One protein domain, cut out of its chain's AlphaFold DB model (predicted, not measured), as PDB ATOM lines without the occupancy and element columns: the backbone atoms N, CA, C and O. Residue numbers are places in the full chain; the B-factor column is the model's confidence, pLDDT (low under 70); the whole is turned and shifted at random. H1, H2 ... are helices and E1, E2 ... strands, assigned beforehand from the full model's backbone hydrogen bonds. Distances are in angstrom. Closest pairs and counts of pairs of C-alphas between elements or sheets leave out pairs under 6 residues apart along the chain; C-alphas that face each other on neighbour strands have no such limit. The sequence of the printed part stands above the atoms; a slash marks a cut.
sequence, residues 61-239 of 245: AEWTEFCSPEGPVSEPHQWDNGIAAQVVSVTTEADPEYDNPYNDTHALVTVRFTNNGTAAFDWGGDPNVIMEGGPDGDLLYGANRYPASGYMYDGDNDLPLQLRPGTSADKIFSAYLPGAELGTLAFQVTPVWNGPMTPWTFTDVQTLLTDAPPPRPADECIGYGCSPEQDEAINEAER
ATOM      1  N   ALA A  61      39.356 -25.649  15.125       62.00
ATOM      2  CA  ALA A  61      38.321 -25.412  14.119       62.00
ATOM      3  C   ALA A  61      38.929 -24.912  12.797       62.00
ATOM      4  O   ALA A  61      38.696 -25.518  11.756       62.00
ATOM      5  N   GLU A  62      39.797 -23.893  12.845       66.00
ATOM      6  CA  GLU A  62      40.485 -23.362  11.656       66.00
ATOM      7  C   GLU A  62      41.364 -24.428  10.975       66.00
ATOM      8  O   GLU A  62      41.389 -24.539   9.751       66.00
ATOM      9  N   TRP A  63      42.069 -25.256  11.747       65.81
ATOM     10  CA  TRP A  63      42.880 -26.332  11.177       65.81
ATOM     11  C   TRP A  63      42.012 -27.426  10.543       65.81
ATOM     12  O   TRP A  63      42.304 -27.911   9.453       65.81
ATOM     13  N   THR A  64      40.917 -27.804  11.195       64.31
ATOM     14  CA  THR A  64      40.008 -28.836  10.682       64.31
ATOM     15  C   THR A  64      39.304 -28.374   9.410       64.31
ATOM     16  O   THR A  64      39.149 -29.162   8.485       64.31
ATOM     17  N   GLU A  65      38.932 -27.096   9.339       65.25
ATOM     18  CA  GLU A  65      38.251 -26.515   8.183       65.25
ATOM     19  C   GLU A  65      39.178 -26.307   6.976       65.25
ATOM     20  O   GLU A  65      38.756 -26.521   5.841       65.25
ATOM     21  N   PHE A  66      40.440 -25.916   7.191       65.62
ATOM     22  CA  PHE A  66      41.330 -25.527   6.088       65.62
ATOM     23  C   PHE A  66      42.473 -26.505   5.798       65.62
ATOM     24  O   PHE A  66      43.033 -26.451   4.701       65.62
ATOM     25  N   CYS A  67      42.832 -27.372   6.748       69.88
ATOM     26  CA  CYS A  67      44.121 -28.073   6.746       69.88
ATOM     27  C   CYS A  67      44.042 -29.595   6.826       69.88
ATOM     28  O   CYS A  67      45.037 -30.260   6.525       69.88
ATOM     29  N   SER A  68      42.893 -30.164   7.195       70.62
ATOM     30  CA  SER A  68      42.718 -31.612   7.125       70.62
ATOM     31  C   SER A  68      42.384 -32.020   5.686       70.62
ATOM     32  O   SER A  68      41.456 -31.466   5.097       70.62
ATOM     33  N   PRO A  69      43.113 -32.973   5.084       78.94
ATOM     34  CA  PRO A  69      42.708 -33.521   3.802       78.94
ATOM     35  C   PRO A  69      41.339 -34.210   3.931       78.94
ATOM     36  O   PRO A  69      41.090 -34.977   4.865       78.94
ATOM     37  N   GLU A  70      40.458 -33.914   2.976       83.81
ATOM     38  CA  GLU A  70      39.068 -34.370   2.965       83.81
ATOM     39  C   GLU A  70      38.783 -35.324   1.799       83.81
ATOM     40  O   GLU A  70      39.360 -35.217   0.709       83.81
ATOM     41  N   GLY A  71      37.811 -36.213   1.995       79.44
ATOM     42  CA  GLY A  71      37.207 -36.963   0.902       79.44
ATOM     43  C   GLY A  71      35.841 -37.551   1.245       79.44
ATOM     44  O   GLY A  71      35.402 -37.501   2.396       79.44
ATOM     45  N   PRO A  72      35.149 -38.102   0.234       80.94
ATOM     46  CA  PRO A  72      33.786 -38.578   0.398       80.94
ATOM     47  C   PRO A  72      33.740 -39.811   1.300       80.94
ATOM     48  O   PRO A  72      34.578 -40.706   1.186       80.94
ATOM     49  N   VAL A  73      32.693 -39.925   2.118       85.38
ATOM     50  CA  VAL A  73      32.458 -41.111   2.959       85.38
ATOM     51  C   VAL A  73      32.343 -42.428   2.166       85.38
ATOM     52  O   VAL A  73      32.544 -43.512   2.705       85.38
ATOM     53  N   SER A  74      32.039 -42.359   0.867       73.00
ATOM     54  CA  SER A  74      31.811 -43.534   0.020       73.00
ATOM     55  C   SER A  74      33.071 -44.322  -0.355       73.00
ATOM     56  O   SER A  74      32.935 -45.426  -0.881       73.00
ATOM     57  N   GLU A  75      34.275 -43.786  -0.134       86.19
ATOM     58  CA  GLU A  75      35.530 -44.423  -0.555       86.19
ATOM     59  C   GLU A  75      36.505 -44.606   0.621       86.19
ATOM     60  O   GLU A  75      36.695 -43.678   1.408       86.19
ATOM     61  N   PRO A  76      37.152 -45.783   0.756       92.00
ATOM     62  CA  PRO A  76      38.214 -45.964   1.737       92.00
ATOM     63  C   PRO A  76      39.386 -45.013   1.475       92.00
ATOM     64  O   PRO A  76      39.872 -44.915   0.346       92.00
ATOM     65  N   HIS A  77      39.893 -44.378   2.527       94.38
ATOM     66  CA  HIS A  77      41.146 -43.631   2.470       94.38
ATOM     67  C   HIS A  77      42.312 -44.543   2.839       94.38
ATOM     68  O   HIS A  77      42.201 -45.280   3.812       94.38
ATOM     69  N   GLN A  78      43.421 -44.483   2.095       94.50
ATOM     70  CA  GLN A  78      44.622 -45.279   2.358       94.50
ATOM     71  C   GLN A  78      45.849 -44.382   2.575       94.50
ATOM     72  O   GLN A  78      46.186 -43.576   1.710       94.50
ATOM     73  N   TRP A  79      46.551 -44.600   3.688       91.88
ATOM     74  CA  TRP A  79      47.835 -43.973   4.006       91.88
ATOM     75  C   TRP A  79      49.012 -44.713   3.346       91.88
ATOM     76  O   TRP A  79      48.916 -45.884   2.963       91.88
ATOM     77  N   ASP A  80      50.168 -44.048   3.262       90.94
ATOM     78  CA  ASP A  80      51.382 -44.557   2.598       90.94
ATOM     79  C   ASP A  80      51.911 -45.883   3.169       90.94
ATOM     80  O   ASP A  80      52.583 -46.649   2.475       90.94
ATOM     81  N   ASN A  81      51.605 -46.186   4.431       88.69
ATOM     82  CA  ASN A  81      51.981 -47.444   5.076       88.69
ATOM     83  C   ASN A  81      51.089 -48.636   4.669       88.69
ATOM     84  O   ASN A  81      51.355 -49.767   5.080       88.69
ATOM     85  N   GLY A  82      50.041 -48.394   3.877       92.75
ATOM     86  CA  GLY A  82      49.082 -49.398   3.432       92.75
ATOM     87  C   GLY A  82      47.902 -49.612   4.378       92.75
ATOM     88  O   GLY A  82      47.074 -50.470   4.090       92.75
ATOM     89  N   ILE A  83      47.780 -48.858   5.472       93.94
ATOM     90  CA  ILE A  83      46.544 -48.863   6.259       93.94
ATOM     91  C   ILE A  83      45.484 -48.079   5.511       93.94
ATOM     92  O   ILE A  83      45.775 -47.034   4.939       93.94
ATOM     93  N   ALA A  84      44.264 -48.598   5.508       94.94
ATOM     94  CA  ALA A  84      43.099 -47.921   4.984       94.94
ATOM     95  C   ALA A  84      41.997 -47.843   6.040       94.94
ATOM     96  O   ALA A  84      41.850 -48.772   6.829       94.94
ATOM     97  N   ALA A  85      41.223 -46.762   6.029       94.69
ATOM     98  CA  ALA A  85      40.041 -46.574   6.861       94.69
ATOM     99  C   ALA A  85      38.814 -46.316   5.985       94.69
ATOM    100  O   ALA A  85      38.910 -45.689   4.929       94.69
ATOM    101  N   GLN A  86      37.654 -46.779   6.435       95.00
ATOM    102  CA  GLN A  86      36.364 -46.528   5.805       95.00
ATOM    103  C   GLN A  86      35.299 -46.379   6.886       95.00
ATOM    104  O   GLN A  86      35.167 -47.260   7.733       95.00
ATOM    105  N   VAL A  87      34.498 -45.315   6.837       93.56
ATOM    106  CA  VAL A  87      33.292 -45.230   7.672       93.56
ATOM    107  C   VAL A  87      32.237 -46.166   7.083       93.56
ATOM    108  O   VAL A  87      31.829 -46.012   5.934       93.56
ATOM    109  N   VAL A  88      31.829 -47.170   7.854       91.50
ATOM    110  CA  VAL A  88      30.892 -48.219   7.423       91.50
ATOM    111  C   VAL A  88      29.455 -47.844   7.760       91.50
ATOM    112  O   VAL A  88      28.550 -48.072   6.958       91.50
ATOM    113  N   SER A  89      29.234 -47.269   8.941       89.94
ATOM    114  CA  SER A  89      27.905 -46.872   9.400       89.94
ATOM    115  C   SER A  89      27.982 -45.737  10.405       89.94
ATOM    116  O   SER A  89      28.929 -45.671  11.189       89.94
ATOM    117  N   VAL A  90      26.946 -44.901  10.422       90.38
ATOM    118  CA  VAL A  90      26.697 -43.947  11.503       90.38
ATOM    119  C   VAL A  90      25.313 -44.236  12.055       90.38
ATOM    120  O   VAL A  90      24.346 -44.315  11.304       90.38
ATOM    121  N   THR A  91      25.197 -44.445  13.357       89.38
ATOM    122  CA  THR A  91      23.921 -44.806  13.980       89.38
ATOM    123  C   THR A  91      23.680 -43.916  15.171       89.38
ATOM    124  O   THR A  91      24.619 -43.557  15.874       89.38
ATOM    125  N   THR A  92      22.427 -43.560  15.408       86.56
ATOM    126  CA  THR A  92      22.063 -42.729  16.552       86.56
ATOM    127  C   THR A  92      21.182 -43.500  17.503       86.56
ATOM    128  O   THR A  92      20.230 -44.156  17.078       86.56
ATOM    129  N   GLU A  93      21.457 -43.363  18.787       79.00
ATOM    130  CA  GLU A  93      20.640 -43.922  19.846       79.00
ATOM    131  C   GLU A  93      20.116 -42.778  20.716       79.00
ATOM    132  O   GLU A  93      20.819 -41.808  21.014       79.00
ATOM    133  N   ALA A  94      18.843 -42.868  21.099       66.00
ATOM    134  CA  ALA A  94      18.325 -42.027  22.166       66.00
ATOM    135  C   ALA A  94      18.877 -42.606  23.465       66.00
ATOM    136  O   ALA A  94      18.422 -43.672  23.876       66.00
ATOM    137  N   ASP A  95      19.873 -41.952  24.058       62.03
ATOM    138  CA  ASP A  95      20.472 -42.430  25.299       62.03
ATOM    139  C   ASP A  95      19.414 -42.412  26.420       62.03
ATOM    140  O   ASP A  95      18.879 -41.345  26.747       62.03
ATOM    141  N   PRO A  96      19.028 -43.579  26.970       48.03
ATOM    142  CA  PRO A  96      18.034 -43.634  28.025       48.03
ATOM    143  C   PRO A  96      18.619 -43.336  29.414       48.03
ATOM    144  O   PRO A  96      17.834 -43.177  30.355       48.03
ATOM    145  N   GLU A  97      19.946 -43.284  29.580       55.62
ATOM    146  CA  GLU A  97      20.591 -43.233  30.893       55.62
ATOM    147  C   GLU A  97      21.606 -42.078  31.013       55.62
ATOM    148  O   GLU A  97      22.581 -42.018  30.287       55.62
ATOM    149  N   TYR A  98      21.402 -41.232  32.036       49.41
ATOM    150  CA  TYR A  98      22.250 -40.135  32.558       49.41
ATOM    151  C   TYR A  98      21.884 -38.680  32.208       49.41
ATOM    152  O   TYR A  98      21.238 -38.381  31.212       49.41
ATOM    153  N   ASP A  99      22.291 -37.790  33.131       50.81
ATOM    154  CA  ASP A  99      22.200 -36.314  33.193       50.81
ATOM    155  C   ASP A  99      22.847 -35.585  31.986       50.81
ATOM    156  O   ASP A  99      23.517 -34.561  32.145       50.81
ATOM    157  N   ASN A 100      22.681 -36.089  30.765       54.75
ATOM    158  CA  ASN A 100      23.052 -35.354  29.567       54.75
ATOM    159  C   ASN A 100      22.068 -34.186  29.366       54.75
ATOM    160  O   ASN A 100      20.901 -34.279  29.778       54.75
ATOM    161  N   PRO A 101      22.490 -33.055  28.771       57.59
ATOM    162  CA  PRO A 101      21.553 -31.999  28.448       57.59
ATOM    163  C   PRO A 101      20.441 -32.593  27.581       57.59
ATOM    164  O   PRO A 101      20.681 -33.416  26.704       57.59
ATOM    165  N   TYR A 102      19.205 -32.189  27.875       54.38
ATOM    166  CA  TYR A 102      17.949 -32.848  27.484       54.38
ATOM    167  C   TYR A 102      17.714 -33.080  25.969       54.38
ATOM    168  O   TYR A 102      16.633 -33.536  25.607       54.38
ATOM    169  N   ASN A 103      18.665 -32.755  25.086       64.75
ATOM    170  CA  ASN A 103      18.550 -32.818  23.627       64.75
ATOM    171  C   ASN A 103      19.789 -33.397  22.916       64.75
ATOM    172  O   ASN A 103      19.887 -33.279  21.688       64.75
ATOM    173  N   ASP A 104      20.738 -33.973  23.647       75.62
ATOM    174  CA  ASP A 104      21.921 -34.559  23.024       75.62
ATOM    175  C   ASP A 104      21.577 -35.918  22.406       75.62
ATOM    176  O   ASP A 104      20.768 -36.688  22.922       75.62
ATOM    177  N   THR A 105      22.158 -36.188  21.243       82.50
ATOM    178  CA  THR A 105      22.058 -37.463  20.538       82.50
ATOM    179  C   THR A 105      23.349 -38.229  20.736       82.50
ATOM    180  O   THR A 105      24.424 -37.669  20.535       82.50
ATOM    181  N   HIS A 106      23.243 -39.508  21.093       85.75
ATOM    182  CA  HIS A 106      24.383 -40.410  21.106       85.75
ATOM    183  C   HIS A 106      24.587 -40.953  19.692       85.75
ATOM    184  O   HIS A 106      23.707 -41.625  19.150       85.75
ATOM    185  N   ALA A 107      25.714 -40.623  19.070       87.06
ATOM    186  CA  ALA A 107      26.093 -41.102  17.751       87.06
ATOM    187  C   ALA A 107      27.230 -42.119  17.861       87.06
ATOM    188  O   ALA A 107      28.223 -41.893  18.552       87.06
ATOM    189  N   LEU A 108      27.086 -43.221  17.134       88.81
ATOM    190  CA  LEU A 108      28.082 -44.271  16.985       88.81
ATOM    191  C   LEU A 108      28.570 -44.275  15.538       88.81
ATOM    192  O   LEU A 108      27.771 -44.391  14.608       88.81
ATOM    193  N   VAL A 109      29.878 -44.158  15.344       89.75
ATOM    194  CA  VAL A 109      30.536 -44.211  14.038       89.75
ATOM    195  C   VAL A 109      31.362 -45.486  13.964       89.75
ATOM    196  O   VAL A 109      32.355 -45.630  14.671       89.75
ATOM    197  N   THR A 110      30.975 -46.412  13.093       91.00
ATOM    198  CA  THR A 110      31.743 -47.640  12.855       91.00
ATOM    199  C   THR A 110      32.733 -47.405  11.728       91.00
ATOM    200  O   THR A 110      32.338 -47.078  10.607       91.00
ATOM    201  N   VAL A 111      34.014 -47.623  12.001       91.56
ATOM    202  CA  VAL A 111      35.108 -47.462  11.043       91.56
ATOM    203  C   VAL A 111      35.797 -48.797  10.837       91.56
ATOM    204  O   VAL A 111      36.278 -49.410  11.786       91.56
ATOM    205  N   ARG A 112      35.889 -49.229   9.581       92.69
ATOM    206  CA  ARG A 112      36.676 -50.389   9.178       92.69
ATOM    207  C   ARG A 112      38.091 -49.967   8.863       92.69
ATOM    208  O   ARG A 112      38.310 -49.179   7.944       92.69
ATOM    209  N   PHE A 113      39.045 -50.568   9.552       93.38
ATOM    210  CA  PHE A 113      40.452 -50.472   9.213       93.38
ATOM    211  C   PHE A 113      40.898 -51.718   8.458       93.38
ATOM    212  O   PHE A 113      40.619 -52.835   8.883       93.38
ATOM    213  N   THR A 114      41.613 -51.540   7.352       94.88
ATOM    214  CA  THR A 114      42.176 -52.627   6.539       94.88
ATOM    215  C   THR A 114      43.678 -52.434   6.390       94.88
ATOM    216  O   THR A 114      44.126 -51.343   6.053       94.88
ATOM    217  N   ASN A 115      44.473 -53.484   6.592       95.12
ATOM    218  CA  ASN A 115      45.905 -53.446   6.308       95.12
ATOM    219  C   ASN A 115      46.187 -53.992   4.901       95.12
ATOM    220  O   ASN A 115      46.360 -55.195   4.712       95.12
ATOM    221  N   ASN A 116      46.269 -53.098   3.918       95.50
ATOM    222  CA  ASN A 116      46.704 -53.391   2.548       95.50
ATOM    223  C   ASN A 116      48.237 -53.371   2.391       95.50
ATOM    224  O   ASN A 116      48.755 -53.604   1.296       95.50
ATOM    225  N   GLY A 117      48.971 -53.059   3.461       93.31
ATOM    226  CA  GLY A 117      50.425 -53.056   3.492       93.31
ATOM    227  C   GLY A 117      51.022 -54.464   3.496       93.31
ATOM    228  O   GLY A 117      50.336 -55.483   3.553       93.31
ATOM    229  N   THR A 118      52.351 -54.532   3.439       94.94
ATOM    230  CA  THR A 118      53.093 -55.807   3.451       94.94
ATOM    231  C   THR A 118      53.580 -56.217   4.842       94.94
ATOM    232  O   THR A 118      54.076 -57.330   5.008       94.94
ATOM    233  N   ALA A 119      53.489 -55.324   5.827       92.06
ATOM    234  CA  ALA A 119      53.911 -55.546   7.208       92.06
ATOM    235  C   ALA A 119      52.702 -55.483   8.149       92.06
ATOM    236  O   ALA A 119      51.700 -54.851   7.825       92.06
ATOM    237  N   ALA A 120      52.789 -56.146   9.304       90.31
ATOM    238  CA  ALA A 120      51.783 -55.980  10.347       90.31
ATOM    239  C   ALA A 120      51.765 -54.524  10.830       90.31
ATOM    240  O   ALA A 120      52.818 -53.891  10.930       90.31
ATOM    241  N   PHE A 121      50.569 -54.020  11.109       88.12
ATOM    242  CA  PHE A 121      50.355 -52.710  11.694       88.12
ATOM    243  C   PHE A 121      50.015 -52.892  13.165       88.12
ATOM    244  O   PHE A 121      49.097 -53.636  13.495       88.12
ATOM    245  N   ASP A 122      50.797 -52.271  14.029       86.00
ATOM    246  CA  ASP A 122      50.555 -52.224  15.466       86.00
ATOM    247  C   ASP A 122      49.833 -50.909  15.765       86.00
ATOM    248  O   ASP A 122      50.144 -49.916  15.114       86.00
ATOM    249  N   TRP A 123      48.872 -50.904  16.690       79.00
ATOM    250  CA  TRP A 123      48.116 -49.698  17.065       79.00
ATOM    251  C   TRP A 123      48.831 -48.832  18.107       79.00
ATOM    252  O   TRP A 123      48.362 -47.755  18.467       79.00
ATOM    253  N   GLY A 124      49.974 -49.292  18.619       69.44
ATOM    254  CA  GLY A 124      50.825 -48.481  19.478       69.44
ATOM    255  C   GLY A 124      50.474 -48.441  20.953       69.44
ATOM    256  O   GLY A 124      50.948 -47.546  21.650       69.44
ATOM    257  N   GLY A 125      49.730 -49.425  21.451       63.56
ATOM    258  CA  GLY A 125      49.546 -49.621  22.887       63.56
ATOM    259  C   GLY A 125      50.764 -50.277  23.537       63.56
ATOM    260  O   GLY A 125      51.353 -51.207  22.985       63.56
ATOM    261  N   ASP A 126      51.138 -49.834  24.741       58.53
ATOM    262  CA  ASP A 126      51.936 -50.692  25.620       58.53
ATOM    263  C   ASP A 126      51.069 -51.922  25.935       58.53
ATOM    264  O   ASP A 126      49.986 -51.756  26.496       58.53
ATOM    265  N   PRO A 127      51.504 -53.157  25.618       56.31
ATOM    266  CA  PRO A 127      50.724 -54.359  25.915       56.31
ATOM    267  C   PRO A 127      50.450 -54.548  27.420       56.31
ATOM    268  O   PRO A 127      49.670 -55.419  27.795       56.31
ATOM    269  N   ASN A 128      51.092 -53.756  28.288       54.78
ATOM    270  CA  ASN A 128      50.879 -53.721  29.733       54.78
ATOM    271  C   ASN A 128      50.026 -52.527  30.209       54.78
ATOM    272  O   ASN A 128      49.695 -52.468  31.395       54.78
ATOM    273  N   VAL A 129      49.669 -51.586  29.328       54.78
ATOM    274  CA  VAL A 129      48.748 -50.478  29.617       54.78
ATOM    275  C   VAL A 129      47.423 -50.798  28.945       54.78
ATOM    276  O   VAL A 129      47.307 -50.816  27.726       54.78
ATOM    277  N   ILE A 130      46.414 -51.085  29.763       50.03
ATOM    278  CA  ILE A 130      45.158 -51.699  29.315       50.03
ATOM    279  C   ILE A 130      44.351 -50.785  28.369       50.03
ATOM    280  O   ILE A 130      43.483 -51.299  27.676       50.03
ATOM    281  N   MET A 131      44.597 -49.470  28.288       48.03
ATOM    282  CA  MET A 131      43.691 -48.563  27.560       48.03
ATOM    283  C   MET A 131      44.314 -47.230  27.097       48.03
ATOM    284  O   MET A 131      43.841 -46.192  27.537       48.03
ATOM    285  N   GLU A 132      45.346 -47.201  26.243       55.12
ATOM    286  CA  GLU A 132      45.775 -45.915  25.622       55.12
ATOM    287  C   GLU A 132      46.308 -46.034  24.174       55.12
ATOM    288  O   GLU A 132      46.883 -45.085  23.650       55.12
ATOM    289  N   GLY A 133      46.152 -47.183  23.506       56.62
ATOM    290  CA  GLY A 133      46.682 -47.389  22.151       56.62
ATOM    291  C   GLY A 133      45.605 -47.824  21.173       56.62
ATOM    292  O   GLY A 133      45.173 -48.973  21.203       56.62
ATOM    293  N   GLY A 134      45.178 -46.922  20.299       72.75
ATOM    294  CA  GLY A 134      44.188 -47.188  19.264       72.75
ATOM    295  C   GLY A 134      44.081 -46.000  18.313       72.75
ATOM    296  O   GLY A 134      44.650 -44.954  18.598       72.75
ATOM    297  N   PRO A 135      43.383 -46.144  17.177       80.19
ATOM    298  CA  PRO A 135      43.077 -45.013  16.317       80.19
ATOM    299  C   PRO A 135      42.234 -43.988  17.084       80.19
ATOM    300  O   PRO A 135      41.262 -44.368  17.751       80.19
ATOM    301  N   ASP A 136      42.604 -42.717  16.940       85.19
ATOM    302  CA  ASP A 136      41.847 -41.563  17.424       85.19
ATOM    303  C   ASP A 136      40.836 -41.153  16.352       85.19
ATOM    304  O   ASP A 136      41.129 -41.254  15.153       85.19
ATOM    305  N   GLY A 137      39.655 -40.677  16.740       87.69
ATOM    306  CA  GLY A 137      38.702 -40.197  15.748       87.69
ATOM    307  C   GLY A 137      37.584 -39.328  16.294       87.69
ATOM    308  O   GLY A 137      36.837 -39.754  17.158       87.69
ATOM    309  N   ASP A 138      37.428 -38.135  15.734       88.56
ATOM    310  CA  ASP A 138      36.472 -37.128  16.179       88.56
ATOM    311  C   ASP A 138      35.270 -37.055  15.233       88.56
ATOM    312  O   ASP A 138      35.411 -36.890  14.015       88.56
ATOM    313  N   LEU A 139      34.060 -37.118  15.794       89.94
ATOM    314  CA  LEU A 139      32.850 -36.741  15.067       89.94
ATOM    315  C   LEU A 139      32.731 -35.213  15.063       89.94
ATOM    316  O   LEU A 139      32.790 -34.569  16.108       89.94
ATOM    317  N   LEU A 140      32.528 -34.644  13.881       90.25
ATOM    318  CA  LEU A 140      32.449 -33.211  13.638       90.25
ATOM    319  C   LEU A 140      31.050 -32.868  13.122       90.25
ATOM    320  O   LEU A 140      30.547 -33.548  12.226       90.25
ATOM    321  N   TYR A 141      30.426 -31.814  13.641       86.62
ATOM    322  CA  TYR A 141      29.079 -31.399  13.243       86.62
ATOM    323  C   TYR A 141      29.008 -29.939  12.786       86.62
ATOM    324  O   TYR A 141      29.842 -29.099  13.128       86.62
ATOM    325  N   GLY A 142      27.979 -29.642  11.994       81.88
ATOM    326  CA  GLY A 142      27.734 -28.319  11.432       81.88
ATOM    327  C   GLY A 142      28.689 -27.955  10.291       81.88
ATOM    328  O   GLY A 142      29.655 -28.657   9.986       81.88
ATOM    329  N   ALA A 143      28.410 -26.822   9.640       75.62
ATOM    330  CA  ALA A 143      29.238 -26.317   8.540       75.62
ATOM    331  C   ALA A 143      30.675 -25.980   8.983       75.62
ATOM    332  O   ALA A 143      31.596 -26.123   8.189       75.62
ATOM    333  N   ASN A 144      30.855 -25.608  10.255       74.12
ATOM    334  CA  ASN A 144      32.141 -25.196  10.827       74.12
ATOM    335  C   ASN A 144      32.879 -26.345  11.547       74.12
ATOM    336  O   ASN A 144      33.815 -26.089  12.298       74.12
ATOM    337  N   ARG A 145      32.448 -27.606  11.361       82.62
ATOM    338  CA  ARG A 145      33.141 -28.808  11.870       82.62
ATOM    339  C   ARG A 145      33.413 -28.786  13.383       82.62
ATOM    340  O   ARG A 145      34.512 -29.108  13.828       82.62
ATOM    341  N   TYR A 146      32.418 -28.431  14.188       82.12
ATOM    342  CA  TYR A 146      32.576 -28.436  15.642       82.12
ATOM    343  C   TYR A 146      32.771 -29.863  16.162       82.12
ATOM    344  O   TYR A 146      32.014 -30.750  15.759       82.12
ATOM    345  N   PRO A 147      33.732 -30.106  17.069       85.50
ATOM    346  CA  PRO A 147      33.899 -31.421  17.663       85.50
ATOM    347  C   PRO A 147      32.688 -31.760  18.535       85.50
ATOM    348  O   PRO A 147      32.283 -30.980  19.403       85.50
ATOM    349  N   ALA A 148      32.103 -32.929  18.295       85.56
ATOM    350  CA  ALA A 148      31.101 -33.520  19.165       85.56
ATOM    351  C   ALA A 148      31.716 -33.775  20.549       85.56
ATOM    352  O   ALA A 148      32.852 -34.231  20.674       85.56
ATOM    353  N   SER A 149      30.976 -33.451  21.606       70.94
ATOM    354  CA  SER A 149      31.430 -33.667  22.974       70.94
ATOM    355  C   SER A 149      31.218 -35.120  23.365       70.94
ATOM    356  O   SER A 149      30.114 -35.641  23.291       70.94
ATOM    357  N   GLY A 150      32.245 -35.787  23.856       57.84
ATOM    358  CA  GLY A 150      32.081 -37.108  24.434       57.84
ATOM    359  C   GLY A 150      33.390 -37.572  25.019       57.84
ATOM    360  O   GLY A 150      34.445 -37.398  24.414       57.84
ATOM    361  N   TYR A 151      33.323 -38.198  26.190       47.94
ATOM    362  CA  TYR A 151      34.269 -39.271  26.432       47.94
ATOM    363  C   TYR A 151      33.944 -40.293  25.355       47.94
ATOM    364  O   TYR A 151      32.884 -40.912  25.431       47.94
ATOM    365  N   MET A 152      34.796 -40.406  24.337       49.91
ATOM    366  CA  MET A 152      34.803 -41.606  23.519       49.91
ATOM    367  C   MET A 152      35.077 -42.736  24.497       49.91
ATOM    368  O   MET A 152      36.210 -42.970  24.914       49.91
ATOM    369  N   TYR A 153      34.007 -43.356  24.979       47.88
ATOM    370  CA  TYR A 153      34.145 -44.647  25.591       47.88
ATOM    371  C   TYR A 153      34.557 -45.520  24.418       47.88
ATOM    372  O   TYR A 153      33.775 -45.706  23.478       47.88
ATOM    373  N   ASP A 154      35.814 -45.958  24.439       54.12
ATOM    374  CA  ASP A 154      36.253 -47.140  23.719       54.12
ATOM    375  C   ASP A 154      35.370 -48.287  24.246       54.12
ATOM    376  O   ASP A 154      35.734 -49.004  25.180       54.12
ATOM    377  N   GLY A 155      34.137 -48.384  23.739       49.59
ATOM    378  CA  GLY A 155      33.301 -49.559  23.937       49.59
ATOM    379  C   GLY A 155      34.130 -50.751  23.506       49.59
ATOM    380  O   GLY A 155      34.774 -50.634  22.468       49.59
ATOM    381  N   ASP A 156      34.179 -51.786  24.358       53.44
ATOM    382  CA  ASP A 156      34.981 -53.010  24.230       53.44
ATOM    383  C   ASP A 156      35.981 -52.932  23.072       53.44
ATOM    384  O   ASP A 156      35.616 -53.164  21.924       53.44
ATOM    385  N   ASN A 157      37.211 -52.490  23.374       56.03
ATOM    386  CA  ASN A 157      38.309 -52.317  22.420       56.03
ATOM    387  C   ASN A 157      38.567 -53.624  21.634       56.03
ATOM    388  O   ASN A 157      39.471 -54.394  21.951       56.03
ATOM    389  N   ASP A 158      37.769 -53.853  20.593       67.06
ATOM    390  CA  ASP A 158      37.731 -55.075  19.784       67.06
ATOM    391  C   ASP A 158      38.798 -55.065  18.682       67.06
ATOM    392  O   ASP A 158      38.916 -56.007  17.889       67.06
ATOM    393  N   LEU A 159      39.615 -54.008  18.613       79.19
ATOM    394  CA  LEU A 159      40.742 -54.001  17.699       79.19
ATOM    395  C   LEU A 159      41.795 -55.017  18.166       79.19
ATOM    396  O   LEU A 159      42.247 -54.974  19.312       79.19
ATOM    397  N   PRO A 160      42.260 -55.915  17.279       82.62
ATOM    398  CA  PRO A 160      43.384 -56.776  17.607       82.62
ATOM    399  C   PRO A 160      44.621 -55.906  17.837       82.62
ATOM    400  O   PRO A 160      44.838 -54.975  17.072       82.62
ATOM    401  N   LEU A 161      45.486 -56.262  18.798       81.12
ATOM    402  CA  LEU A 161      46.747 -55.544  19.072       81.12
ATOM    403  C   LEU A 161      47.559 -55.230  17.804       81.12
ATOM    404  O   LEU A 161      48.230 -54.206  17.724       81.12
ATOM    405  N   GLN A 162      47.493 -56.122  16.811       86.56
ATOM    406  CA  GLN A 162      48.086 -55.911  15.500       86.56
ATOM    407  C   GLN A 162      47.131 -56.325  14.384       86.56
ATOM    408  O   GLN A 162      46.574 -57.426  14.397       86.56
ATOM    409  N   LEU A 163      47.037 -55.486  13.358       89.06
ATOM    410  CA  LEU A 163      46.351 -55.779  12.110       89.06
ATOM    411  C   LEU A 163      47.346 -56.394  11.113       89.06
ATOM    412  O   LEU A 163      48.311 -55.755  10.687       89.06
ATOM    413  N   ARG A 164      47.155 -57.663  10.740       93.56
ATOM    414  CA  ARG A 164      48.056 -58.383   9.814       93.56
ATOM    415  C   ARG A 164      47.817 -57.966   8.354       93.56
ATOM    416  O   ARG A 164      46.695 -57.584   8.027       93.56
ATOM    417  N   PRO A 165      48.808 -58.107   7.452       96.31
ATOM    418  CA  PRO A 165      48.606 -57.883   6.020       96.31
ATOM    419  C   PRO A 165      47.394 -58.646   5.470       96.31
ATOM    420  O   PRO A 165      47.261 -59.849   5.703       96.31
ATOM    421  N   GLY A 166      46.532 -57.948   4.737       93.56
ATOM    422  CA  GLY A 166      45.313 -58.481   4.131       93.56
ATOM    423  C   GLY A 166      44.147 -58.708   5.099       93.56
ATOM    424  O   GLY A 166      43.184 -59.362   4.711       93.56
ATOM    425  N   THR A 167      44.226 -58.219   6.340       94.38
ATOM    426  CA  THR A 167      43.141 -58.333   7.332       94.38
ATOM    427  C   THR A 167      42.460 -56.993   7.589       94.38
ATOM    428  O   THR A 167      43.038 -55.934   7.327       94.38
ATOM    429  N   SER A 168      41.235 -57.053   8.110       94.12
ATOM    430  CA  SER A 168      40.447 -55.893   8.518       94.12
ATOM    431  C   SER A 168      39.864 -56.071   9.918       94.12
ATOM    432  O   SER A 168      39.616 -57.200  10.339       94.12
ATOM    433  N   ALA A 169      39.627 -54.960  10.610       91.19
ATOM    434  CA  ALA A 169      38.936 -54.905  11.892       91.19
ATOM    435  C   ALA A 169      38.082 -53.632  11.964       91.19
ATOM    436  O   ALA A 169      38.467 -52.602  11.406       91.19
ATOM    437  N   ASP A 170      36.945 -53.710  12.647       90.75
ATOM    438  CA  ASP A 170      36.030 -52.582  12.816       90.75
ATOM    439  C   ASP A 170      36.220 -51.986  14.223       90.75
ATOM    440  O   ASP A 170      36.372 -52.728  15.191       90.75
ATOM    441  N   LYS A 171      36.221 -50.653  14.340       87.00
ATOM    442  CA  LYS A 171      36.177 -49.917  15.616       87.00
ATOM    443  C   LYS A 171      34.945 -49.024  15.639       87.00
ATOM    444  O   LYS A 171      34.613 -48.408  14.626       87.00
ATOM    445  N   ILE A 172      34.294 -48.934  16.792       87.06
ATOM    446  CA  ILE A 172      33.168 -48.030  17.015       87.06
ATOM    447  C   ILE A 172      33.663 -46.822  17.809       87.06
ATOM    448  O   ILE A 172      34.278 -46.976  18.860       87.06
ATOM    449  N   PHE A 173      33.380 -45.628  17.303       86.62
ATOM    450  CA  PHE A 173      33.607 -44.359  17.984       86.62
ATOM    451  C   PHE A 173      32.269 -43.825  18.485       86.62
ATOM    452  O   PHE A 173      31.295 -43.813  17.733       86.62
ATOM    453  N   SER A 174      32.215 -43.396  19.743       85.50
ATOM    454  CA  SER A 174      31.010 -42.851  20.373       85.50
ATOM    455  C   SER A 174      31.163 -41.354  20.621       85.50
ATOM    456  O   SER A 174      32.205 -40.896  21.086       85.50
ATOM    457  N   ALA A 175      30.133 -40.571  20.315       86.38
ATOM    458  CA  ALA A 175      30.135 -39.133  20.554       86.38
ATOM    459  C   ALA A 175      28.731 -38.619  20.880       86.38
ATOM    460  O   ALA A 175      27.738 -39.172  20.407       86.38
ATOM    461  N   TYR A 176      28.648 -37.530  21.648       85.31
ATOM    462  CA  TYR A 176      27.400 -36.808  21.880       85.31
ATOM    463  C   TYR A 176      27.425 -35.468  21.159       85.31
ATOM    464  O   TYR A 176      28.407 -34.724  21.183       85.31
ATOM    465  N   LEU A 177      26.321 -35.149  20.504       84.62
ATOM    466  CA  LEU A 177      26.144 -33.883  19.811       84.62
ATOM    467  C   LEU A 177      24.699 -33.403  19.945       84.62
ATOM    468  O   LEU A 177      23.801 -34.230  20.123       84.62
ATOM    469  N   PRO A 178      24.436 -32.092  19.820       81.56
ATOM    470  CA  PRO A 178      23.071 -31.588  19.814       81.56
ATOM    471  C   PRO A 178      22.259 -32.263  18.700       81.56
ATOM    472  O   PRO A 178      22.642 -32.211  17.533       81.56
ATOM    473  N   GLY A 179      21.106 -32.860  19.019       77.00
ATOM    474  CA  GLY A 179      20.326 -33.619  18.029       77.00
ATOM    475  C   GLY A 179      19.827 -32.796  16.833       77.00
ATOM    476  O   GLY A 179      19.523 -33.346  15.776       77.00
ATOM    477  N   ALA A 180      19.782 -31.466  16.961       78.31
ATOM    478  CA  ALA A 180      19.477 -30.556  15.856       78.31
ATOM    479  C   ALA A 180      20.576 -30.513  14.770       78.31
ATOM    480  O   ALA A 180      20.295 -30.098  13.648       78.31
ATOM    481  N   GLU A 181      21.793 -30.965  15.083       80.38
ATOM    482  CA  GLU A 181      22.991 -30.851  14.241       80.38
ATOM    483  C   GLU A 181      23.311 -32.127  13.438       80.38
ATOM    484  O   GLU A 181      24.322 -32.199  12.742       80.38
ATOM    485  N   LEU A 182      22.421 -33.129  13.438       79.81
ATOM    486  CA  LEU A 182      22.590 -34.379  12.670       79.81
ATOM    487  C   LEU A 182      22.605 -34.187  11.136       79.81
ATOM    488  O   LEU A 182      22.849 -35.134  10.391       79.81
ATOM    489  N   GLY A 183      22.315 -32.981  10.638       77.38
ATOM    490  CA  GLY A 183      22.167 -32.701   9.206       77.38
ATOM    491  C   GLY A 183      23.472 -32.491   8.433       77.38
ATOM    492  O   GLY A 183      23.462 -32.539   7.203       77.38
ATOM    493  N   THR A 184      24.594 -32.230   9.102       85.50
ATOM    494  CA  THR A 184      25.898 -32.020   8.452       85.50
ATOM    495  C   THR A 184      26.981 -32.573   9.353       85.50
ATOM    496  O   THR A 184      27.330 -31.943  10.347       85.50
ATOM    497  N   LEU A 185      27.486 -33.757   9.007       89.81
ATOM    498  CA  LEU A 185      28.459 -34.480   9.810       89.81
ATOM    499  C   LEU A 185      29.725 -34.765   8.993       89.81
ATOM    500  O   LEU A 185      29.682 -35.045   7.791       89.81
ATOM    501  N   ALA A 186      30.861 -34.740   9.671       91.88
ATOM    502  CA  ALA A 186      32.120 -35.301   9.204       91.88
ATOM    503  C   ALA A 186      32.728 -36.173  10.293       91.88
ATOM    504  O   ALA A 186      32.393 -36.041  11.465       91.88
ATOM    505  N   PHE A 187      33.633 -37.055   9.901       92.19
ATOM    506  CA  PHE A 187      34.378 -37.879  10.836       92.19
ATOM    507  C   PHE A 187      35.862 -37.790  10.512       92.19
ATOM    508  O   PHE A 187      36.280 -38.173   9.419       92.19
ATOM    509  N   GLN A 188      36.644 -37.261  11.444       92.00
ATOM    510  CA  GLN A 188      38.094 -37.216  11.338       92.00
ATOM    511  C   GLN A 188      38.681 -38.445  12.020       92.00
ATOM    512  O   GLN A 188      38.250 -38.805  13.105       92.00
ATOM    513  N   VAL A 189      39.664 -39.093  11.400       90.88
ATOM    514  CA  VAL A 189      40.337 -40.260  11.974       90.88
ATOM    515  C   VAL A 189      41.845 -40.171  11.800       90.88
ATOM    516  O   VAL A 189      42.341 -39.743  10.754       90.88
ATOM    517  N   THR A 190      42.568 -40.646  12.807       88.62
ATOM    518  CA  THR A 190      44.020 -40.792  12.786       88.62
ATOM    519  C   THR A 190      44.387 -42.215  13.216       88.62
ATOM    520  O   THR A 190      44.236 -42.560  14.387       88.62
ATOM    521  N   PRO A 191      44.864 -43.081  12.303       80.94
ATOM    522  CA  PRO A 191      45.366 -44.396  12.679       80.94
ATOM    523  C   PRO A 191      46.690 -44.224  13.422       80.94
ATOM    524  O   PRO A 191      47.655 -43.710  12.859       80.94
ATOM    525  N   VAL A 192      46.762 -44.624  14.689       73.69
ATOM    526  CA  VAL A 192      47.979 -44.399  15.478       73.69
ATOM    527  C   VAL A 192      48.894 -45.624  15.424       73.69
ATOM    528  O   VAL A 192      48.451 -46.738  15.672       73.69
ATOM    529  N   TRP A 193      50.173 -45.394  15.094       59.41
ATOM    530  CA  TRP A 193      51.336 -45.884  15.854       59.41
ATOM    531  C   TRP A 193      52.615 -45.133  15.455       59.41
ATOM    532  O   TRP A 193      53.040 -45.163  14.302       59.41
ATOM    533  N   ASN A 194      53.245 -44.482  16.443       53.41
ATOM    534  CA  ASN A 194      54.625 -43.966  16.432       53.41
ATOM    535  C   ASN A 194      55.062 -43.149  15.199       53.41
ATOM    536  O   ASN A 194      56.175 -43.285  14.689       53.41
ATOM    537  N   GLY A 195      54.212 -42.223  14.771       58.28
ATOM    538  CA  GLY A 195      54.563 -41.166  13.832       58.28
ATOM    539  C   GLY A 195      53.364 -40.251  13.600       58.28
ATOM    540  O   GLY A 195      52.236 -40.694  13.808       58.28
ATOM    541  N   PRO A 196      53.573 -38.989  13.193       63.81
ATOM    542  CA  PRO A 196      52.471 -38.118  12.815       63.81
ATOM    543  C   PRO A 196      51.865 -38.647  11.509       63.81
ATOM    544  O   PRO A 196      52.339 -38.322  10.422       63.81
ATOM    545  N   MET A 197      50.857 -39.515  11.604       78.25
ATOM    546  CA  MET A 197      49.982 -39.775  10.468       78.25
ATOM    547  C   MET A 197      49.070 -38.575  10.305       78.25
ATOM    548  O   MET A 197      48.513 -38.080  11.282       78.25
ATOM    549  N   THR A 198      48.954 -38.083   9.077       84.94
ATOM    550  CA  THR A 198      48.044 -36.984   8.777       84.94
ATOM    551  C   THR A 198      46.611 -37.450   9.052       84.94
ATOM    552  O   THR A 198      46.204 -38.461   8.465       84.94
ATOM    553  N   PRO A 199      45.856 -36.750   9.918       88.75
ATOM    554  CA  PRO A 199      44.438 -37.013  10.115       88.75
ATOM    555  C   PRO A 199      43.689 -36.932   8.788       88.75
ATOM    556  O   PRO A 199      43.967 -36.049   7.973       88.75
ATOM    557  N   TRP A 200      42.726 -37.822   8.581       91.38
ATOM    558  CA  TRP A 200      41.866 -37.812   7.402       91.38
ATOM    559  C   TRP A 200      40.426 -37.520   7.791       91.38
ATOM    560  O   TRP A 200      39.909 -38.144   8.717       91.38
ATOM    561  N   THR A 201      39.769 -36.621   7.058       92.88
ATOM    562  CA  THR A 201      38.375 -36.255   7.314       92.88
ATOM    563  C   THR A 201      37.450 -36.831   6.244       92.88
ATOM    564  O   THR A 201      37.486 -36.446   5.074       92.88
ATOM    565  N   PHE A 202      36.576 -37.747   6.656       93.12
ATOM    566  CA  PHE A 202      35.453 -38.203   5.847       93.12
ATOM    567  C   PHE A 202      34.331 -37.176   5.925       93.12
ATOM    568  O   PHE A 202      33.800 -36.904   7.004       93.12
ATOM    569  N   THR A 203      33.953 -36.616   4.783       89.94
ATOM    570  CA  THR A 203      32.838 -35.673   4.692       89.94
ATOM    571  C   THR A 203      31.538 -36.406   4.402       89.94
ATOM    572  O   THR A 203      31.526 -37.488   3.813       89.94
ATOM    573  N   ASP A 204      30.425 -35.786   4.784       87.06
ATOM    574  CA  ASP A 204      29.076 -36.258   4.484       87.06
ATOM    575  C   ASP A 204      28.700 -37.595   5.140       87.06
ATOM    576  O   ASP A 204      27.902 -38.371   4.601       87.06
ATOM    577  N   VAL A 205      29.234 -37.868   6.337       89.38
ATOM    578  CA  VAL A 205      28.965 -39.127   7.058       89.38
ATOM    579  C   VAL A 205      27.503 -39.253   7.491       89.38
ATOM    580  O   VAL A 205      27.019 -40.364   7.696       89.38
ATOM    581  N   GLN A 206      26.748 -38.146   7.517       86.56
ATOM    582  CA  GLN A 206      25.297 -38.155   7.726       86.56
ATOM    583  C   GLN A 206      24.547 -38.986   6.676       86.56
ATOM    584  O   GLN A 206      23.453 -39.472   6.934       86.56
ATOM    585  N   THR A 207      25.120 -39.176   5.483       86.75
ATOM    586  CA  THR A 207      24.523 -40.026   4.438       86.75
ATOM    587  C   THR A 207      24.498 -41.508   4.818       86.75
ATOM    588  O   THR A 207      23.743 -42.274   4.221       86.75
ATOM    589  N   LEU A 208      25.282 -41.897   5.827       85.00
ATOM    590  CA  LEU A 208      25.303 -43.233   6.415       85.00
ATOM    591  C   LEU A 208      24.449 -43.341   7.682       85.00
ATOM    592  O   LEU A 208      24.452 -44.407   8.297       85.00
ATOM    593  N   LEU A 209      23.749 -42.268   8.078       84.19
ATOM    594  CA  LEU A 209      22.867 -42.293   9.238       84.19
ATOM    595  C   LEU A 209      21.741 -43.294   9.023       84.19
ATOM    596  O   LEU A 209      20.931 -43.165   8.102       84.19
ATOM    597  N   THR A 210      21.667 -44.268   9.918       72.75
ATOM    598  CA  THR A 210      20.535 -45.178  10.022       72.75
ATOM    599  C   THR A 210      19.904 -45.070  11.404       72.75
ATOM    600  O   THR A 210      20.599 -45.028  12.417       72.75
ATOM    601  N   ASP A 211      18.567 -45.089  11.452       58.44
ATOM    602  CA  ASP A 211      17.780 -45.056  12.702       58.44
ATOM    603  C   ASP A 211      17.978 -46.315  13.581       58.44
ATOM    604  O   ASP A 211      17.386 -46.440  14.651       58.44
ATOM    605  N   ALA A 212      18.776 -47.281  13.121       49.38
ATOM    606  CA  ALA A 212      19.150 -48.486  13.848       49.38
ATOM    607  C   ALA A 212      20.560 -48.928  13.428       49.38
ATOM    608  O   ALA A 212      20.884 -48.792  12.240       49.38
ATOM    609  N   PRO A 213      21.378 -49.501  14.334       48.59
ATOM    610  CA  PRO A 213      22.609 -50.170  13.939       48.59
ATOM    611  C   PRO A 213      22.327 -51.188  12.834       48.59
ATOM    612  O   PRO A 213      21.372 -51.968  12.967       48.59
ATOM    613  N   PRO A 214      23.084 -51.180  11.714       44.53
ATOM    614  CA  PRO A 214      22.916 -52.211  10.707       44.53
ATOM    615  C   PRO A 214      23.097 -53.568  11.399       44.53
ATOM    616  O   PRO A 214      23.996 -53.714  12.235       44.53
ATOM    617  N   PRO A 215      22.247 -54.567  11.106       41.75
ATOM    618  CA  PRO A 215      22.456 -55.896  11.653       41.75
ATOM    619  C   PRO A 215      23.861 -56.343  11.247       41.75
ATOM    620  O   PRO A 215      24.185 -56.322  10.057       41.75
ATOM    621  N   ARG A 216      24.697 -56.711  12.229       45.53
ATOM    622  CA  ARG A 216      26.024 -57.276  11.955       45.53
ATOM    623  C   ARG A 216      25.848 -58.395  10.918       45.53
ATOM    624  O   ARG A 216      25.020 -59.282  11.155       45.53
ATOM    625  N   PRO A 217      26.525 -58.345   9.754       41.72
ATOM    626  CA  PRO A 217      26.369 -59.382   8.747       41.72
ATOM    627  C   PRO A 217      26.776 -60.721   9.368       41.72
ATOM    628  O   PRO A 217      27.909 -60.886   9.815       41.72
ATOM    629  N   ALA A 218      25.831 -61.662   9.410       46.09
ATOM    630  CA  ALA A 218      25.999 -62.964  10.062       46.09
ATOM    631  C   ALA A 218      27.153 -63.799   9.471       46.09
ATOM    632  O   ALA A 218      27.627 -64.730  10.116       46.09
ATOM    633  N   ASP A 219      27.619 -63.444   8.271       46.44
ATOM    634  CA  ASP A 219      28.536 -64.261   7.477       46.44
ATOM    635  C   ASP A 219      29.996 -63.750   7.457       46.44
ATOM    636  O   ASP A 219      30.859 -64.442   6.924       46.44
ATOM    637  N   GLU A 220      30.312 -62.585   8.047       47.78
ATOM    638  CA  GLU A 220      31.680 -62.004   8.035       47.78
ATOM    639  C   GLU A 220      32.269 -61.699   9.424       47.78
ATOM    640  O   GLU A 220      33.370 -61.162   9.538       47.78
ATOM    641  N   CYS A 221      31.578 -62.070  10.501       49.12
ATOM    642  CA  CYS A 221      32.049 -61.824  11.860       49.12
ATOM    643  C   CYS A 221      32.984 -62.968  12.312       49.12
ATOM    644  O   CYS A 221      32.526 -64.052  12.677       49.12
ATOM    645  N   ILE A 222      34.304 -62.752  12.230       49.00
ATOM    646  CA  ILE A 222      35.335 -63.650  12.781       49.00
ATOM    647  C   ILE A 222      35.887 -62.999  14.057       49.00
ATOM    648  O   ILE A 222      36.831 -62.217  13.988       49.00
ATOM    649  N   GLY A 223      35.296 -63.301  15.215       52.97
ATOM    650  CA  GLY A 223      35.727 -62.753  16.506       52.97
ATOM    651  C   GLY A 223      34.744 -63.032  17.644       52.97
ATOM    652  O   GLY A 223      33.723 -63.685  17.435       52.97
ATOM    653  N   TYR A 224      35.079 -62.543  18.841       42.41
ATOM    654  CA  TYR A 224      34.169 -62.520  19.987       42.41
ATOM    655  C   TYR A 224      33.067 -61.464  19.786       42.41
ATOM    656  O   TYR A 224      33.280 -60.457  19.117       42.41
ATOM    657  N   GLY A 225      31.877 -61.699  20.343       49.12
ATOM    658  CA  GLY A 225      30.737 -60.782  20.281       49.12
ATOM    659  C   GLY A 225      29.830 -60.967  19.059       49.12
ATOM    660  O   GLY A 225      28.892 -60.189  18.876       49.12
ATOM    661  N   CYS A 226      30.073 -61.987  18.231       55.75
ATOM    662  CA  CYS A 226      29.299 -62.256  17.014       55.75
ATOM    663  C   CYS A 226      28.008 -63.042  17.305       55.75
ATOM    664  O   CYS A 226      26.934 -62.704  16.805       55.75
ATOM    665  N   SER A 227      28.089 -64.070  18.154       66.06
ATOM    666  CA  SER A 227      26.933 -64.763  18.729       66.06
ATOM    667  C   SER A 227      27.359 -65.566  19.964       66.06
ATOM    668  O   SER A 227      28.503 -66.019  20.011       66.06
ATOM    669  N   PRO A 228      26.449 -65.834  20.923       70.19
ATOM    670  CA  PRO A 228      26.768 -66.662  22.087       70.19
ATOM    671  C   PRO A 228      27.338 -68.041  21.718       70.19
ATOM    672  O   PRO A 228      28.191 -68.564  22.424       70.19
ATOM    673  N   GLU A 229      26.895 -68.611  20.593       69.00
ATOM    674  CA  GLU A 229      27.324 -69.928  20.109       69.00
ATOM    675  C   GLU A 229      28.738 -69.894  19.498       69.00
ATOM    676  O   GLU A 229      29.511 -70.836  19.670       69.00
ATOM    677  N   GLN A 230      29.111 -68.808  18.812       62.19
ATOM    678  CA  GLN A 230      30.472 -68.627  18.293       62.19
ATOM    679  C   GLN A 230      31.458 -68.277  19.407       62.19
ATOM    680  O   GLN A 230      32.556 -68.826  19.439       62.19
ATOM    681  N   ASP A 231      31.049 -67.431  20.349       67.12
ATOM    682  CA  ASP A 231      31.863 -67.068  21.508       67.12
ATOM    683  C   ASP A 231      32.132 -68.295  22.388       67.12
ATOM    684  O   ASP A 231      33.235 -68.477  22.902       67.12
ATOM    685  N   GLU A 232      31.148 -69.184  22.537       74.06
ATOM    686  CA  GLU A 232      31.330 -70.465  23.220       74.06
ATOM    687  C   GLU A 232      32.318 -71.372  22.470       74.06
ATOM    688  O   GLU A 232      33.202 -71.954  23.102       74.06
ATOM    689  N   ALA A 233      32.249 -71.419  21.135       70.44
ATOM    690  CA  ALA A 233      33.175 -72.196  20.311       70.44
ATOM    691  C   ALA A 233      34.625 -71.678  20.376       70.44
ATOM    692  O   ALA A 233      35.556 -72.484  20.444       70.44
ATOM    693  N   ILE A 234      34.839 -70.356  20.394       70.50
ATOM    694  CA  ILE A 234      36.177 -69.761  20.559       70.50
ATOM    695  C   ILE A 234      36.708 -70.053  21.972       70.50
ATOM    696  O   ILE A 234      37.820 -70.564  22.113       70.50
ATOM    697  N   ASN A 235      35.883 -69.857  23.009       71.31
ATOM    698  CA  ASN A 235      36.239 -70.168  24.399       71.31
ATOM    699  C   ASN A 235      36.562 -71.657  24.615       71.31
ATOM    700  O   ASN A 235      37.344 -72.020  25.499       71.31
ATOM    701  N   GLU A 236      35.898 -72.555  23.890       77.19
ATOM    702  CA  GLU A 236      36.171 -73.992  23.948       77.19
ATOM    703  C   GLU A 236      37.485 -74.339  23.236       77.19
ATOM    704  O   GLU A 236      38.330 -75.012  23.830       77.19
ATOM    705  N   ALA A 237      37.733 -73.786  22.047       67.81
ATOM    706  CA  ALA A 237      38.997 -73.968  21.335       67.81
ATOM    707  C   ALA A 237      40.211 -73.457  22.141       67.81
ATOM    708  O   ALA A 237      41.253 -74.115  22.189       67.81
ATOM    709  N   GLU A 238      40.078 -72.320  22.832       69.75
ATOM    710  CA  GLU A 238      41.123 -71.781  23.715       69.75
ATOM    711  C   GLU A 238      41.350 -72.652  24.959       69.75
ATOM    712  O   GLU A 238      42.490 -72.834  25.401       69.75
ATOM    713  N   ARG A 239      40.286 -73.244  25.521       76.69
ATOM    714  CA  ARG A 239      40.399 -74.196  26.637       76.69
ATOM    715  C   ARG A 239      41.115 -75.475  26.220       76.69
ATOM    716  O   ARG A 239      41.978 -75.941  26.963       76.69
TER     717      ARG A 239
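AT A GLANCE: This is residues 61 to 239 of the 245 residues of an uncharacterized protein of Geodermatophilus siccatus (UniProt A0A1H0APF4). Two sheets lie face to face as a sandwich with their strands crossed: a sheet of shorter strands, E1, E7, E6 and E4, and a twisted sheet of three long strands, E2, E3 and E5. H2 packs beside the sandwich on both sheets, H1 grazes the four-stranded sheet, and a long tail, residues 209 to 227, leads away to H3, far from both sheets. The printed part has 179 residues, with three named helices and seven named strands in the order H1 E1 E2 E3 E4 E5 E6 E7 H2 H3; the class is mixed, helices and strands, though under half of the residues are in named elements. The first sheet, in the order E1 E7 E6 E4, is mixed, and the second, E2 E3 E5, is antiparallel. The whole is compact, with a radius of gyration of the C-alphas of 16.9 A and spans of 50 by 39 by 32 A.

IN THESE COORDINATES: H1, residues 61 to 66, begins with C-alpha 61 at (38.321, -25.412, 14.119). E1 is residues 70 to 72. E2, residues 83 to 93, is 29.7 A long, and E3, residues 104 to 115, is 34.8 A long; they form a hairpin. E4 is residues 136 to 141, and E5, residues 168 to 178, is 31.9 A long. E6, residues 185 to 190, and E7, residues 200 to 203, form a second hairpin. H2 is residues 205 to 208. H3, residues 228 to 239, is 16.2 A long and ends with C-alpha 239 at (40.399, -74.196, 26.637).

HOW THE PARTS SIT: E1 and E7 are parallel neighbours, with N 203 and O 71 2.9 A apart. E7 and E6 are antiparallel, with N 202 and O 187 at 2.8 A, and so are E6 and E4, with N 138 and O 188 at 2.8 A. In the other sheet E3 is the inner strand, with N 84 and O 114 at 2.8 A towards E2 and N 109 and O 173 at 2.8 A towards E5. The sheets' strands stand at 46 degrees, and the C-alphas of Leu 139 and Ala 175 are the closest of E4 and E5, 6.6 A apart. H2 is on both sheets, at a height of 6.9 A over the first and 7.3 A over the second. H3 is apart from the seven strands, H1 and H2. In H1 and H3 every O i to N i+4 pair is within hydrogen-bond range; H2 is too short for such a pair.

THE WHOLE: The C-alphas of Glu 62 and Arg 239 are the farthest apart, 53.0 A. The printed part has no cut. The links E3 to E4, E4 to E5 and H2 to H3 are long. The mean pLDDT of the printed part is 75.6; 62 residues are under 70, among them residues 94 to 103, 124 to 133 and 211 to 227.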